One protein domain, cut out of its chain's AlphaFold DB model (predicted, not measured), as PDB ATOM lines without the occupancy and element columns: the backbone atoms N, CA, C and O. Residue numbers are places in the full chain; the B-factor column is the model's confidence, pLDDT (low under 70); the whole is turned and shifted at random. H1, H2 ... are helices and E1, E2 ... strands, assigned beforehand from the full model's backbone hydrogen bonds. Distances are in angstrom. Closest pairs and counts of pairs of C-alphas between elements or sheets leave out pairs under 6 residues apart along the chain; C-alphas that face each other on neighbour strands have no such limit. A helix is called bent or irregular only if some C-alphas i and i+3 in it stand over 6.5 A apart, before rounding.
ATOM      1  N   VAL A 129     -19.781   4.778  32.944       89.75
ATOM      2  CA  VAL A 129     -18.737   4.084  33.721       89.75
ATOM      3  C   VAL A 129     -17.619   3.609  32.792       89.75
ATOM      4  O   VAL A 129     -16.441   3.825  33.069       89.75
ATOM      5  N   SER A 130     -17.969   3.023  31.651       91.19
ATOM      6  CA  SER A 130     -17.032   2.557  30.626       91.19
ATOM      7  C   SER A 130     -16.170   3.699  30.095       91.19
ATOM      8  O   SER A 130     -14.955   3.546  29.940       91.19
ATOM      9  N   SER A 131     -16.761   4.875  29.883       89.56
ATOM     10  CA  SER A 131     -16.054   6.053  29.378       89.56
ATOM     11  C   SER A 131     -14.931   6.534  30.304       89.56
ATOM     12  O   SER A 131     -13.930   7.074  29.827       89.56
ATOM     13  N   MET A 132     -15.006   6.243  31.610       89.50
ATOM     14  CA  MET A 132     -13.942   6.555  32.576       89.50
ATOM     15  C   MET A 132     -12.638   5.807  32.267       89.50
ATOM     16  O   MET A 132     -11.548   6.328  32.494       89.50
ATOM     17  N   PHE A 133     -12.737   4.603  31.698       90.00
ATOM     18  CA  PHE A 133     -11.591   3.740  31.392       90.00
ATOM     19  C   PHE A 133     -11.101   3.874  29.944       90.00
ATOM     20  O   PHE A 133     -10.087   3.281  29.564       90.00
ATOM     21  N   LYS A 134     -11.766   4.689  29.119       89.44
ATOM     22  CA  LYS A 134     -11.410   4.898  27.710       89.44
ATOM     23  C   LYS A 134      -9.974   5.376  27.532       89.44
ATOM     24  O   LYS A 134      -9.239   4.811  26.725       89.44
ATOM     25  N   ALA A 135      -9.554   6.387  28.294       87.56
ATOM     26  CA  ALA A 135      -8.198   6.932  28.195       87.56
ATOM     27  C   ALA A 135      -7.134   5.883  28.557       87.56
ATOM     28  O   ALA A 135      -6.090   5.800  27.904       87.56
ATOM     29  N   GLN A 136      -7.424   5.041  29.552       88.00
ATOM     30  CA  GLN A 136      -6.544   3.947  29.940       88.00
ATOM     31  C   GLN A 136      -6.379   2.944  28.804       88.00
ATOM     32  O   GLN A 136      -5.263   2.578  28.439       88.00
ATOM     33  N   VAL A 137      -7.493   2.508  28.223       85.44
ATOM     34  CA  VAL A 137      -7.483   1.398  27.270       85.44
ATOM     35  C   VAL A 137      -7.076   1.840  25.861       85.44
ATOM     36  O   VAL A 137      -6.383   1.099  25.159       85.44
ATOM     37  N   CYS A 138      -7.459   3.043  25.439       85.81
ATOM     38  CA  CYS A 138      -7.188   3.537  24.087       85.81
ATOM     39  C   CYS A 138      -5.824   4.229  23.982       85.81
ATOM     40  O   CYS A 138      -5.131   4.056  22.976       85.81
ATOM     41  N   SER A 139      -5.413   4.948  25.032       83.19
ATOM     42  CA  SER A 139      -4.199   5.777  25.032       83.19
ATOM     43  C   SER A 139      -3.092   5.256  25.951       83.19
ATOM     44  O   SER A 139      -1.999   5.816  25.952       83.19
ATOM     45  N   GLY A 140      -3.345   4.199  26.730       79.12
ATOM     46  CA  GLY A 140      -2.373   3.654  27.682       79.12
ATOM     47  C   GLY A 140      -2.137   4.548  28.901       79.12
ATOM     48  O   GLY A 140      -1.120   4.392  29.575       79.12
ATOM     49  N   ALA A 141      -3.040   5.496  29.177       82.88
ATOM     50  CA  ALA A 141      -2.963   6.311  30.385       82.88
ATOM     51  C   ALA A 141      -3.085   5.418  31.635       82.88
ATOM     52  O   ALA A 141      -3.806   4.424  31.627       82.88
ATOM     53  N   GLY A 142      -2.386   5.751  32.719       77.75
ATOM     54  CA  GLY A 142      -2.623   5.085  34.002       77.75
ATOM     55  C   GLY A 142      -4.010   5.431  34.556       77.75
ATOM     56  O   GLY A 142      -4.533   6.506  34.269       77.75
ATOM     57  N   VAL A 143      -4.584   4.540  35.370       81.44
ATOM     58  CA  VAL A 143      -5.732   4.870  36.231       81.44
ATOM     59  C   VAL A 143      -5.236   4.976  37.657       81.44
ATOM     60  O   VAL A 143      -4.716   4.010  38.218       81.44
ATOM     61  N   GLU A 144      -5.390   6.163  38.230       83.44
ATOM     62  CA  GLU A 144      -5.165   6.385  39.650       83.44
ATOM     63  C   GLU A 144      -6.420   5.971  40.415       83.44
ATOM     64  O   GLU A 144      -7.467   6.607  40.317       83.44
ATOM     65  N   TRP A 145      -6.320   4.876  41.166       82.75
ATOM     66  CA  TRP A 145      -7.405   4.398  42.014       82.75
ATOM     67  C   TRP A 145      -7.500   5.259  43.274       82.75
ATOM     68  O   TRP A 145      -6.757   5.054  44.235       82.75
ATOM     69  N   THR A 146      -8.408   6.233  43.261       85.12
ATOM     70  CA  THR A 146      -8.705   7.111  44.399       85.12
ATOM     71  C   THR A 146     -10.103   6.827  44.962       85.12
ATOM     72  O   THR A 146     -10.968   6.358  44.222       85.12
ATOM     73  N   PRO A 147     -10.371   7.126  46.248       81.06
ATOM     74  CA  PRO A 147     -11.723   7.040  46.806       81.06
ATOM     75  C   PRO A 147     -12.747   7.847  45.996       81.06
ATOM     76  O   PRO A 147     -13.832   7.351  45.716       81.06
ATOM     77  N   ASP A 148     -12.352   9.028  45.513       83.88
ATOM     78  CA  ASP A 148     -13.197   9.878  44.666       83.88
ATOM     79  C   ASP A 148     -13.573   9.200  43.338       83.88
ATOM     80  O   ASP A 148     -14.689   9.370  42.845       83.88
ATOM     81  N   LEU A 149     -12.657   8.420  42.747       83.44
ATOM     82  CA  LEU A 149     -12.933   7.640  41.539       83.44
ATOM     83  C   LEU A 149     -13.964   6.544  41.823       83.44
ATOM     84  O   LEU A 149     -14.863   6.323  41.015       83.44
ATOM     85  N   LEU A 150     -13.839   5.871  42.967       82.00
ATOM     86  CA  LEU A 150     -14.769   4.826  43.393       82.00
ATOM     87  C   LEU A 150     -16.165   5.406  43.648       82.00
ATOM     88  O   LEU A 150     -17.155   4.844  43.182       82.00
ATOM     89  N   ASP A 151     -16.239   6.571  44.293       84.00
ATOM     90  CA  ASP A 151     -17.480   7.329  44.447       84.00
ATOM     91  C   ASP A 151     -18.099   7.701  43.095       84.00
ATOM     92  O   ASP A 151     -19.313   7.587  42.921       84.00
ATOM     93  N   ASP A 152     -17.287   8.130  42.123       83.56
ATOM     94  CA  ASP A 152     -17.770   8.504  40.791       83.56
ATOM     95  C   ASP A 152     -18.288   7.282  40.010       83.56
ATOM     96  O   ASP A 152     -19.317   7.387  39.348       83.56
ATOM     97  N   ILE A 153     -17.653   6.109  40.142       84.50
ATOM     98  CA  ILE A 153     -18.135   4.843  39.557       84.50
ATOM     99  C   ILE A 153     -19.521   4.493  40.108       84.50
ATOM    100  O   ILE A 153     -20.448   4.230  39.339       84.50
ATOM    101  N   VAL A 154     -19.684   4.510  41.434       82.31
ATOM    102  CA  VAL A 154     -20.964   4.164  42.067       82.31
ATOM    103  C   VAL A 154     -22.034   5.196  41.708       82.31
ATOM    104  O   VAL A 154     -23.146   4.817  41.338       82.31
ATOM    105  N   ALA A 155     -21.703   6.489  41.732       80.81
ATOM    106  CA  ALA A 155     -22.638   7.562  41.398       80.81
ATOM    107  C   ALA A 155     -23.100   7.532  39.931       80.81
ATOM    108  O   ALA A 155     -24.248   7.878  39.649       80.81
ATOM    109  N   ARG A 156     -22.227   7.121  39.002       78.81
ATOM    110  CA  ARG A 156     -22.534   7.003  37.565       78.81
ATOM    111  C   ARG A 156     -23.212   5.699  37.188       78.81
ATOM    112  O   ARG A 156     -23.772   5.622  36.097       78.81
ATOM    113  N   SER A 157     -23.174   4.690  38.058       80.69
ATOM    114  CA  SER A 157     -23.865   3.431  37.806       80.69
ATOM    115  C   SER A 157     -25.377   3.677  37.680       80.69
ATOM    116  O   SER A 157     -26.086   3.952  38.652       80.69
ATOM    117  N   ALA A 158     -25.868   3.593  36.443       72.94
ATOM    118  CA  ALA A 158     -27.279   3.756  36.099       72.94
ATOM    119  C   ALA A 158     -28.083   2.459  36.287       72.94
ATOM    120  O   ALA A 158     -29.211   2.359  35.817       72.94
ATOM    121  N   TYR A 159     -27.504   1.457  36.953       74.88
ATOM    122  CA  TYR A 159     -28.102   0.140  37.122       74.88
ATOM    123  C   TYR A 159     -28.290  -0.184  38.601       74.88
ATOM    124  O   TYR A 159     -27.429   0.098  39.441       74.88
ATOM    125  N   ARG A 160     -29.429  -0.798  38.910       74.50
ATOM    126  CA  ARG A 160     -29.762  -1.339  40.223       74.50
ATOM    127  C   ARG A 160     -29.744  -2.858  40.164       74.50
ATOM    128  O   ARG A 160     -30.230  -3.459  39.210       74.50
ATOM    129  N   GLN A 161     -29.205  -3.453  41.216       73.56
ATOM    130  CA  GLN A 161     -29.324  -4.875  41.471       73.56
ATOM    131  C   GLN A 161     -30.676  -5.157  42.142       73.56
ATOM    132  O   GLN A 161     -30.977  -4.599  43.198       73.56
ATOM    133  N   GLU A 162     -31.489  -6.000  41.521       75.38
ATOM    134  CA  GLU A 162     -32.729  -6.534  42.080       75.38
ATOM    135  C   GLU A 162     -32.574  -8.044  42.288       75.38
ATOM    136  O   GLU A 162     -31.977  -8.730  41.461       75.38
ATOM    137  N   GLY A 163     -33.086  -8.564  43.404       69.75
ATOM    138  CA  GLY A 163     -32.910  -9.972  43.778       69.75
ATOM    139  C   GLY A 163     -31.565 -10.265  44.450       69.75
ATOM    140  O   GLY A 163     -30.826  -9.360  44.844       69.75
ATOM    141  N   SER A 164     -31.260 -11.548  44.626       71.31
ATOM    142  CA  SER A 164     -30.028 -12.035  45.247       71.31
ATOM    143  C   SER A 164     -29.344 -13.071  44.361       71.31
ATOM    144  O   SER A 164     -29.981 -13.958  43.791       71.31
ATOM    145  N   ILE A 165     -28.012 -13.003  44.300       67.88
ATOM    146  CA  ILE A 165     -27.191 -14.038  43.653       67.88
ATOM    147  C   ILE A 165     -27.479 -15.405  44.281       67.88
ATOM    148  O   ILE A 165     -27.624 -16.391  43.560       67.88
ATOM    149  N   ASP A 166     -27.633 -15.449  45.605       73.75
ATOM    150  CA  ASP A 166     -27.837 -16.688  46.361       73.75
ATOM    151  C   ASP A 166     -29.187 -17.350  46.057       73.75
ATOM    152  O   ASP A 166     -29.316 -18.573  46.126       73.75
ATOM    153  N   ASN A 167     -30.187 -16.550  45.677       73.81
ATOM    154  CA  ASN A 167     -31.524 -17.025  45.325       73.81
ATOM    155  C   ASN A 167     -31.671 -17.321  43.821       73.81
ATOM    156  O   ASN A 167     -32.691 -17.871  43.404       73.81
ATOM    157  N   GLY A 168     -30.665 -16.978  43.008       72.38
ATOM    158  CA  GLY A 168     -30.673 -17.172  41.557       72.38
ATOM    159  C   GLY A 168     -31.635 -16.254  40.795       72.38
ATOM    160  O   GLY A 168     -31.880 -16.492  39.614       72.38
ATOM    161  N   ASP A 169     -32.176 -15.221  41.441       80.69
ATOM    162  CA  ASP A 169     -33.126 -14.258  40.873       80.69
ATOM    163  C   ASP A 169     -32.487 -12.888  40.603       80.69
ATOM    164  O   ASP A 169     -33.194 -11.895  40.442       80.69
ATOM    165  N   LEU A 170     -31.152 -12.836  40.536       75.00
ATOM    166  CA  LEU A 170     -30.437 -11.592  40.304       75.00
ATOM    167  C   LEU A 170     -30.755 -10.997  38.928       75.00
ATOM    168  O   LEU A 170     -30.406 -11.567  37.891       75.00
ATOM    169  N   ILE A 171     -31.331  -9.800  38.931       77.00
ATOM    170  CA  ILE A 171     -31.629  -9.005  37.744       77.00
ATOM    171  C   ILE A 171     -30.953  -7.642  37.889       77.00
ATOM    172  O   ILE A 171     -30.963  -7.026  38.952       77.00
ATOM    173  N   MET A 172     -30.359  -7.162  36.799       75.06
ATOM    174  CA  MET A 172     -29.884  -5.785  36.704       75.06
ATOM    175  C   MET A 172     -30.945  -4.961  35.978       75.06
ATOM    176  O   MET A 172     -31.232  -5.220  34.809       75.06
ATOM    177  N   ALA A 173     -31.527  -3.984  36.667       73.56
ATOM    178  CA  ALA A 173     -32.512  -3.068  36.107       73.56
ATOM    179  C   ALA A 173     -31.869  -1.703  35.844       73.56
ATOM    180  O   ALA A 173     -31.141  -1.180  36.693       73.56
ATOM    181  N   GLN A 174     -32.121  -1.126  34.669       73.44
ATOM    182  CA  GLN A 174     -31.737   0.254  34.385       73.44
ATOM    183  C   GLN A 174     -32.626   1.201  35.198       73.44
ATOM    184  O   GLN A 174     -33.831   0.990  35.336       73.44
ATOM    185  N   ILE A 175     -32.019   2.226  35.786       74.75
ATOM    186  CA  ILE A 175     -32.732   3.250  36.540       74.75
ATOM    187  C   ILE A 175     -33.286   4.255  35.533       74.75
ATOM    188  O   ILE A 175     -32.565   5.133  35.063       74.75
ATOM    189  N   ASP A 176     -34.574   4.131  35.220       66.25
ATOM    190  CA  ASP A 176     -35.250   5.026  34.272       66.25
ATOM    191  C   ASP A 176     -35.731   6.335  34.918       66.25
ATOM    192  O   ASP A 176     -36.000   7.308  34.212       66.25
ATOM    193  N   ASP A 177     -35.843   6.389  36.254       71.19
ATOM    194  CA  ASP A 177     -36.321   7.580  36.967       71.19
ATOM    195  C   ASP A 177     -35.261   8.702  36.955       71.19
ATOM    196  O   ASP A 177     -34.220   8.598  37.622       71.19
ATOM    197  N   PRO A 178     -35.526   9.837  36.272       67.44
ATOM    198  CA  PRO A 178     -34.597  10.960  36.226       67.44
ATOM    199  C   PRO A 178     -34.332  11.580  37.602       67.44
ATOM    200  O   PRO A 178     -33.293  12.216  37.794       67.44
ATOM    201  N   GLN A 179     -35.263  11.467  38.554       70.69
ATOM    202  CA  GLN A 179     -35.074  11.979  39.912       70.69
ATOM    203  C   GLN A 179     -34.095  11.111  40.696       70.69
ATOM    204  O   GLN A 179     -33.235  11.649  41.390       70.69
ATOM    205  N   GLU A 180     -34.177   9.793  40.535       72.75
ATOM    206  CA  GLU A 180     -33.267   8.856  41.182       72.75
ATOM    207  C   GLU A 180     -31.844   8.978  40.627       72.75
ATOM    208  O   GLU A 180     -30.889   9.088  41.401       72.75
ATOM    209  N   LEU A 181     -31.696   9.062  39.300       70.69
ATOM    210  CA  LEU A 181     -30.401   9.318  38.660       70.69
ATOM    211  C   LEU A 181     -29.774  10.623  39.172       70.69
ATOM    212  O   LEU A 181     -28.584  10.675  39.487       70.69
ATOM    213  N   ARG A 182     -30.583  11.680  39.326       70.88
ATOM    214  CA  ARG A 182     -30.126  12.957  39.898       70.88
ATOM    215  C   ARG A 182     -29.771  12.846  41.374       70.88
ATOM    216  O   ARG A 182     -28.804  13.475  41.788       70.88
ATOM    217  N   ALA A 183     -30.521  12.081  42.163       73.00
ATOM    218  CA  ALA A 183     -30.228  11.868  43.577       73.00
ATOM    219  C   ALA A 183     -28.896  11.127  43.764       73.00
ATOM    220  O   ALA A 183     -28.082  11.541  44.587       73.00
ATOM    221  N   ARG A 184     -28.628  10.104  42.942       72.00
ATOM    222  CA  ARG A 184     -27.335   9.402  42.912       72.00
ATOM    223  C   ARG A 184     -26.192  10.320  42.494       72.00
ATOM    224  O   ARG A 184     -25.182  10.384  43.186       72.00
ATOM    225  N   ALA A 185     -26.386  11.103  41.433       67.88
ATOM    226  CA  ALA A 185     -25.402  12.090  40.996       67.88
ATOM    227  C   ALA A 185     -25.153  13.192  42.048       67.88
ATOM    228  O   ALA A 185     -24.039  13.701  42.156       67.88
ATOM    229  N   ALA A 186     -26.167  13.557  42.840       66.62
ATOM    230  CA  ALA A 186     -26.056  14.529  43.929       66.62
ATOM    231  C   ALA A 186     -25.399  13.955  45.198       66.62
ATOM    232  O   ALA A 186     -24.849  14.718  45.987       66.62
ATOM    233  N   GLY A 187     -25.409  12.630  45.383       62.66
ATOM    234  CA  GLY A 187     -24.714  11.915  46.462       62.66
ATOM    235  C   GLY A 187     -23.198  11.771  46.267       62.66
ATOM    236  O   GLY A 187     -22.554  11.011  46.990       62.66
ATOM    237  N   LYS A 188     -22.623  12.477  45.286       60.28
ATOM    238  CA  LYS A 188     -21.200  12.428  44.940       60.28
ATOM    239  C   LYS A 188     -20.325  12.768  46.160       60.28
ATOM    240  O   LYS A 188     -20.471  13.843  46.739       60.28
ATOM    241  N   GLY A 189     -19.429  11.850  46.536       58.34
ATOM    242  CA  GLY A 189     -18.490  11.991  47.663       58.34
ATOM    243  C   GLY A 189     -18.796  11.147  48.910       58.34
ATOM    244  O   GLY A 189     -18.082  11.266  49.903       58.34
ATOM    245  N   ARG A 190     -19.880  10.354  48.900       64.81
ATOM    246  CA  ARG A 190     -20.190   9.326  49.920       64.81
ATOM    247  C   ARG A 190     -20.844   8.071  49.331       64.81
ATOM    248  O   ARG A 190     -21.428   7.277  50.059       64.81
ATOM    249  N   ALA A 191     -20.829   7.922  48.010       65.94
ATOM    250  CA  ALA A 191     -21.582   6.869  47.333       65.94
ATOM    251  C   ALA A 191     -20.958   5.484  47.569       65.94
ATOM    252  O   ALA A 191     -21.678   4.494  47.659       65.94
ATOM    253  N   ALA A 192     -19.633   5.432  47.714       64.62
ATOM    254  CA  ALA A 192     -18.857   4.253  48.062       64.62
ATOM    255  C   ALA A 192     -18.700   4.057  49.586       64.62
ATOM    256  O   ALA A 192     -18.160   3.040  50.021       64.62
ATOM    257  N   ASP A 193     -19.145   5.020  50.404       67.62
ATOM    258  CA  ASP A 193     -18.894   5.046  51.848       67.62
ATOM    259  C   ASP A 193     -19.727   3.957  52.548       67.62
ATOM    260  O   ASP A 193     -20.950   4.048  52.658       67.62
ATOM    261  N   GLY A 194     -19.055   2.887  52.987       68.00
ATOM    262  CA  GLY A 194     -19.678   1.726  53.633       68.00
ATOM    263  C   GLY A 194     -19.808   0.468  52.766       68.00
ATOM    264  O   GLY A 194     -20.209  -0.562  53.303       68.00
ATOM    265  N   LEU A 195     -19.435   0.515  51.482       73.44
ATOM    266  CA  LEU A 195     -19.354  -0.679  50.631       73.44
ATOM    267  C   LEU A 195     -18.105  -1.502  50.970       73.44
ATOM    268  O   LEU A 195     -16.992  -0.977  51.077       73.44
ATOM    269  N   VAL A 196     -18.279  -2.815  51.107       82.38
ATOM    270  CA  VAL A 196     -17.159  -3.753  51.259       82.38
ATOM    271  C   VAL A 196     -16.407  -3.837  49.918       82.38
ATOM    272  O   VAL A 196     -17.046  -3.747  48.867       82.38
ATOM    273  N   PRO A 197     -15.070  -4.027  49.887       80.88
ATOM    274  CA  PRO A 197     -14.318  -4.102  48.629       80.88
ATOM    275  C   PRO A 197     -14.903  -5.074  47.593       80.88
ATOM    276  O   PRO A 197     -14.924  -4.763  46.403       80.88
ATOM    277  N   ASP A 198     -15.435  -6.210  48.042       81.25
ATOM    278  CA  ASP A 198     -16.059  -7.207  47.169       81.25
ATOM    279  C   ASP A 198     -17.349  -6.684  46.517       81.25
ATOM    280  O   ASP A 198     -17.581  -6.906  45.328       81.25
ATOM    281  N   GLU A 199     -18.161  -5.932  47.262       80.44
ATOM    282  CA  GLU A 199     -19.396  -5.320  46.758       80.44
ATOM    283  C   GLU A 199     -19.089  -4.230  45.729       80.44
ATOM    284  O   GLU A 199     -19.786  -4.097  44.721       80.44
ATOM    285  N   LEU A 200     -18.007  -3.480  45.937       81.62
ATOM    286  CA  LEU A 200     -17.561  -2.455  45.003       81.62
ATOM    287  C   LEU A 200     -17.085  -3.059  43.678       81.62
ATOM    288  O   LEU A 200     -17.461  -2.580  42.606       81.62
ATOM    289  N   VAL A 201     -16.293  -4.135  43.739       84.25
ATOM    290  CA  VAL A 201     -15.856  -4.870  42.543       84.25
ATOM    291  C   VAL A 201     -17.057  -5.473  41.822       84.25
ATOM    292  O   VAL A 201     -17.162  -5.330  40.604       84.25
ATOM    293  N   ALA A 202     -17.988  -6.092  42.551       82.88
ATOM    294  CA  ALA A 202     -19.218  -6.622  41.973       82.88
ATOM    295  C   ALA A 202     -20.031  -5.521  41.275       82.88
ATOM    296  O   ALA A 202     -20.431  -5.692  40.124       82.88
ATOM    297  N   THR A 203     -20.201  -4.365  41.920       82.62
ATOM    298  CA  THR A 203     -20.901  -3.200  41.355       82.62
ATOM    299  C   THR A 203     -20.247  -2.726  40.061       82.62
ATOM    300  O   THR A 203     -20.933  -2.548  39.054       82.62
ATOM    301  N   LEU A 204     -18.918  -2.579  40.051       86.50
ATOM    302  CA  LEU A 204     -18.170  -2.171  38.862       86.50
ATOM    303  C   LEU A 204     -18.321  -3.184  37.720       86.50
ATOM    304  O   LEU A 204     -18.614  -2.798  36.591       86.50
ATOM    305  N   VAL A 205     -18.146  -4.478  38.005       86.94
ATOM    306  CA  VAL A 205     -18.277  -5.544  37.000       86.94
ATOM    307  C   VAL A 205     -19.678  -5.549  36.396       86.94
ATOM    308  O   VAL A 205     -19.815  -5.639  35.177       86.94
ATOM    309  N   MET A 206     -20.714  -5.411  37.224       84.88
ATOM    310  CA  MET A 206     -22.095  -5.383  36.750       84.88
ATOM    311  C   MET A 206     -22.388  -4.136  35.920       84.88
ATOM    312  O   MET A 206     -22.995  -4.262  34.857       84.88
ATOM    313  N   ALA A 207     -21.919  -2.959  36.343       86.62
ATOM    314  CA  ALA A 207     -22.089  -1.721  35.584       86.62
ATOM    315  C   ALA A 207     -21.431  -1.819  34.198       86.62
ATOM    316  O   ALA A 207     -22.095  -1.604  33.186       86.62
ATOM    317  N   LEU A 208     -20.166  -2.253  34.138       88.94
ATOM    318  CA  LEU A 208     -19.444  -2.457  32.876       88.94
ATOM    319  C   LEU A 208     -20.120  -3.508  31.984       88.94
ATOM    320  O   LEU A 208     -20.165  -3.355  30.764       88.94
ATOM    321  N   ASN A 209     -20.649  -4.583  32.574       87.56
ATOM    322  CA  ASN A 209     -21.353  -5.614  31.822       87.56
ATOM    323  C   ASN A 209     -22.668  -5.091  31.225       87.56
ATOM    324  O   ASN A 209     -22.962  -5.386  30.067       87.56
ATOM    325  N   CYS A 210     -23.432  -4.292  31.970       85.25
ATOM    326  CA  CYS A 210     -24.686  -3.720  31.478       85.25
ATOM    327  C   CYS A 210     -24.446  -2.688  30.366       85.25
ATOM    328  O   CYS A 210     -25.097  -2.743  29.324       85.25
ATOM    329  N   GLU A 211     -23.437  -1.827  30.522       89.69
ATOM    330  CA  GLU A 211     -23.041  -0.857  29.491       89.69
ATOM    331  C   GLU A 211     -22.413  -1.516  28.252       89.69
ATOM    332  O   GLU A 211     -22.314  -0.900  27.190       89.69
ATOM    333  N   SER A 212     -22.006  -2.787  28.335       89.12
ATOM    334  CA  SER A 212     -21.374  -3.478  27.209       89.12
ATOM    335  C   SER A 212     -22.283  -3.609  25.985       89.12
ATOM    336  O   SER A 212     -21.768  -3.672  24.865       89.12
ATOM    337  N   LEU A 213     -23.608  -3.632  26.184       86.88
ATOM    338  CA  LEU A 213     -24.601  -3.648  25.107       86.88
ATOM    339  C   LEU A 213     -24.658  -2.304  24.379       86.88
ATOM    340  O   LEU A 213     -24.626  -2.288  23.150       86.88
ATOM    341  N   GLU A 214     -24.660  -1.198  25.127       88.00
ATOM    342  CA  GLU A 214     -24.590   0.166  24.589       88.00
ATOM    343  C   GLU A 214     -23.303   0.365  23.782       88.00
ATOM    344  O   GLU A 214     -23.330   0.736  22.609       88.00
ATOM    345  N   MET A 215     -22.166  -0.008  24.370       89.19
ATOM    346  CA  MET A 215     -20.845   0.091  23.740       89.19
ATOM    347  C   MET A 215     -20.698  -0.794  22.496       89.19
ATOM    348  O   MET A 215     -19.859  -0.536  21.633       89.19
ATOM    349  N   ALA A 216     -21.469  -1.879  22.406       91.19
ATOM    350  CA  ALA A 216     -21.471  -2.774  21.255       91.19
ATOM    351  C   ALA A 216     -22.504  -2.380  20.187       91.19
ATOM    352  O   ALA A 216     -22.524  -3.006  19.122       91.19
TER     353      ALA A 216
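What this domain is: This is residues 129 to 216 of the 231 residues of the protein "Ank-repeat protein mbp1" of Colletotrichum higginsianum (strain IMI 349063) (UniProt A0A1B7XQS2). A small two-stranded hairpin, E1 and E2, stands beside the long helix H4, which runs through the middle of the domain, with H2 crossing H4 near its residues 200 to 204. H3 meets H2 at its end, H1 reaches out at the far end from the hairpin, and the hairpin's turn, residues 164 to 169, sticks out. The printed part has 88 residues, with four named helices and two named strands in the order H1, H2, E1, E2, H3, H4; the sheet, E1 then E2, is antiparallel, and the class is mostly helix. The whole is compact, with a radius of gyration of the C-alphas of 13.6 A and spans of 39 by 29 by 27 A.

Where its parts are: Find C-alpha 159 at (-28.102, 0.140, 37.122), where E1, residues 159 to 162, begins and runs 9.5 A. E2, residues 171 to 174, runs 9.9 A. Then look for H4, residues 197 to 215, which covers 26.1 A and ends with C-alpha 215 at (-20.845, 0.091, 23.740). It is neither bent nor irregular, but only just: C-alphas 210 and 213 are 6.4 A apart. H2, residues 147 to 156, measures 14.2 A, and H3, residues 178 to 186, 12.0 A. H1, residues 130 to 139, starts at C-alpha 130 (-17.032, 2.557, 30.626) and measures 14.4 A; it is irregular, with C-alphas 132 and 135 7.2 A apart.

How they stand to each other: Start at the hairpin of E1 and E2, antiparallel at 147 degrees, where N 160 and O 173 are 2.8 A apart and N 173 and O 160 2.9 A, within hydrogen-bond range. From E1 to H4 the closest C-alphas are Tyr 159 and Ala 207, 6.5 A apart. H2 touches H4 with H4's residues 200 to 204 alone, closest at the C-alphas of Ile 153 and Leu 204, 7.0 A, at a steep tilt of 45 degrees, the same way. H2 and H3 touch only at their ends, closest at the C-alphas of Ala 155 and Arg 184, 5.3 A; they run opposite ways at a shallow tilt of 4 degrees. H1 is close to H4 but not clearly touching, with the C-alphas of Ser 130 and Leu 208 6.0 A apart, about perpendicular at 81 degrees. H1 and H3 are apart. Every O i to N i+4 pair is within hydrogen-bond range in H2 and H3; in H1 4 of 6 are, in H4 13 of 15.

The domain as a whole: The two C-alphas farthest apart, those of Ser 139 and Asn 167, are 41.0 A apart. The printed part has no cut, and no link is long. Mean pLDDT of the printed part is 78.7; look for values under 70 at residues 163, 165, 176, 178 and 185 to 194.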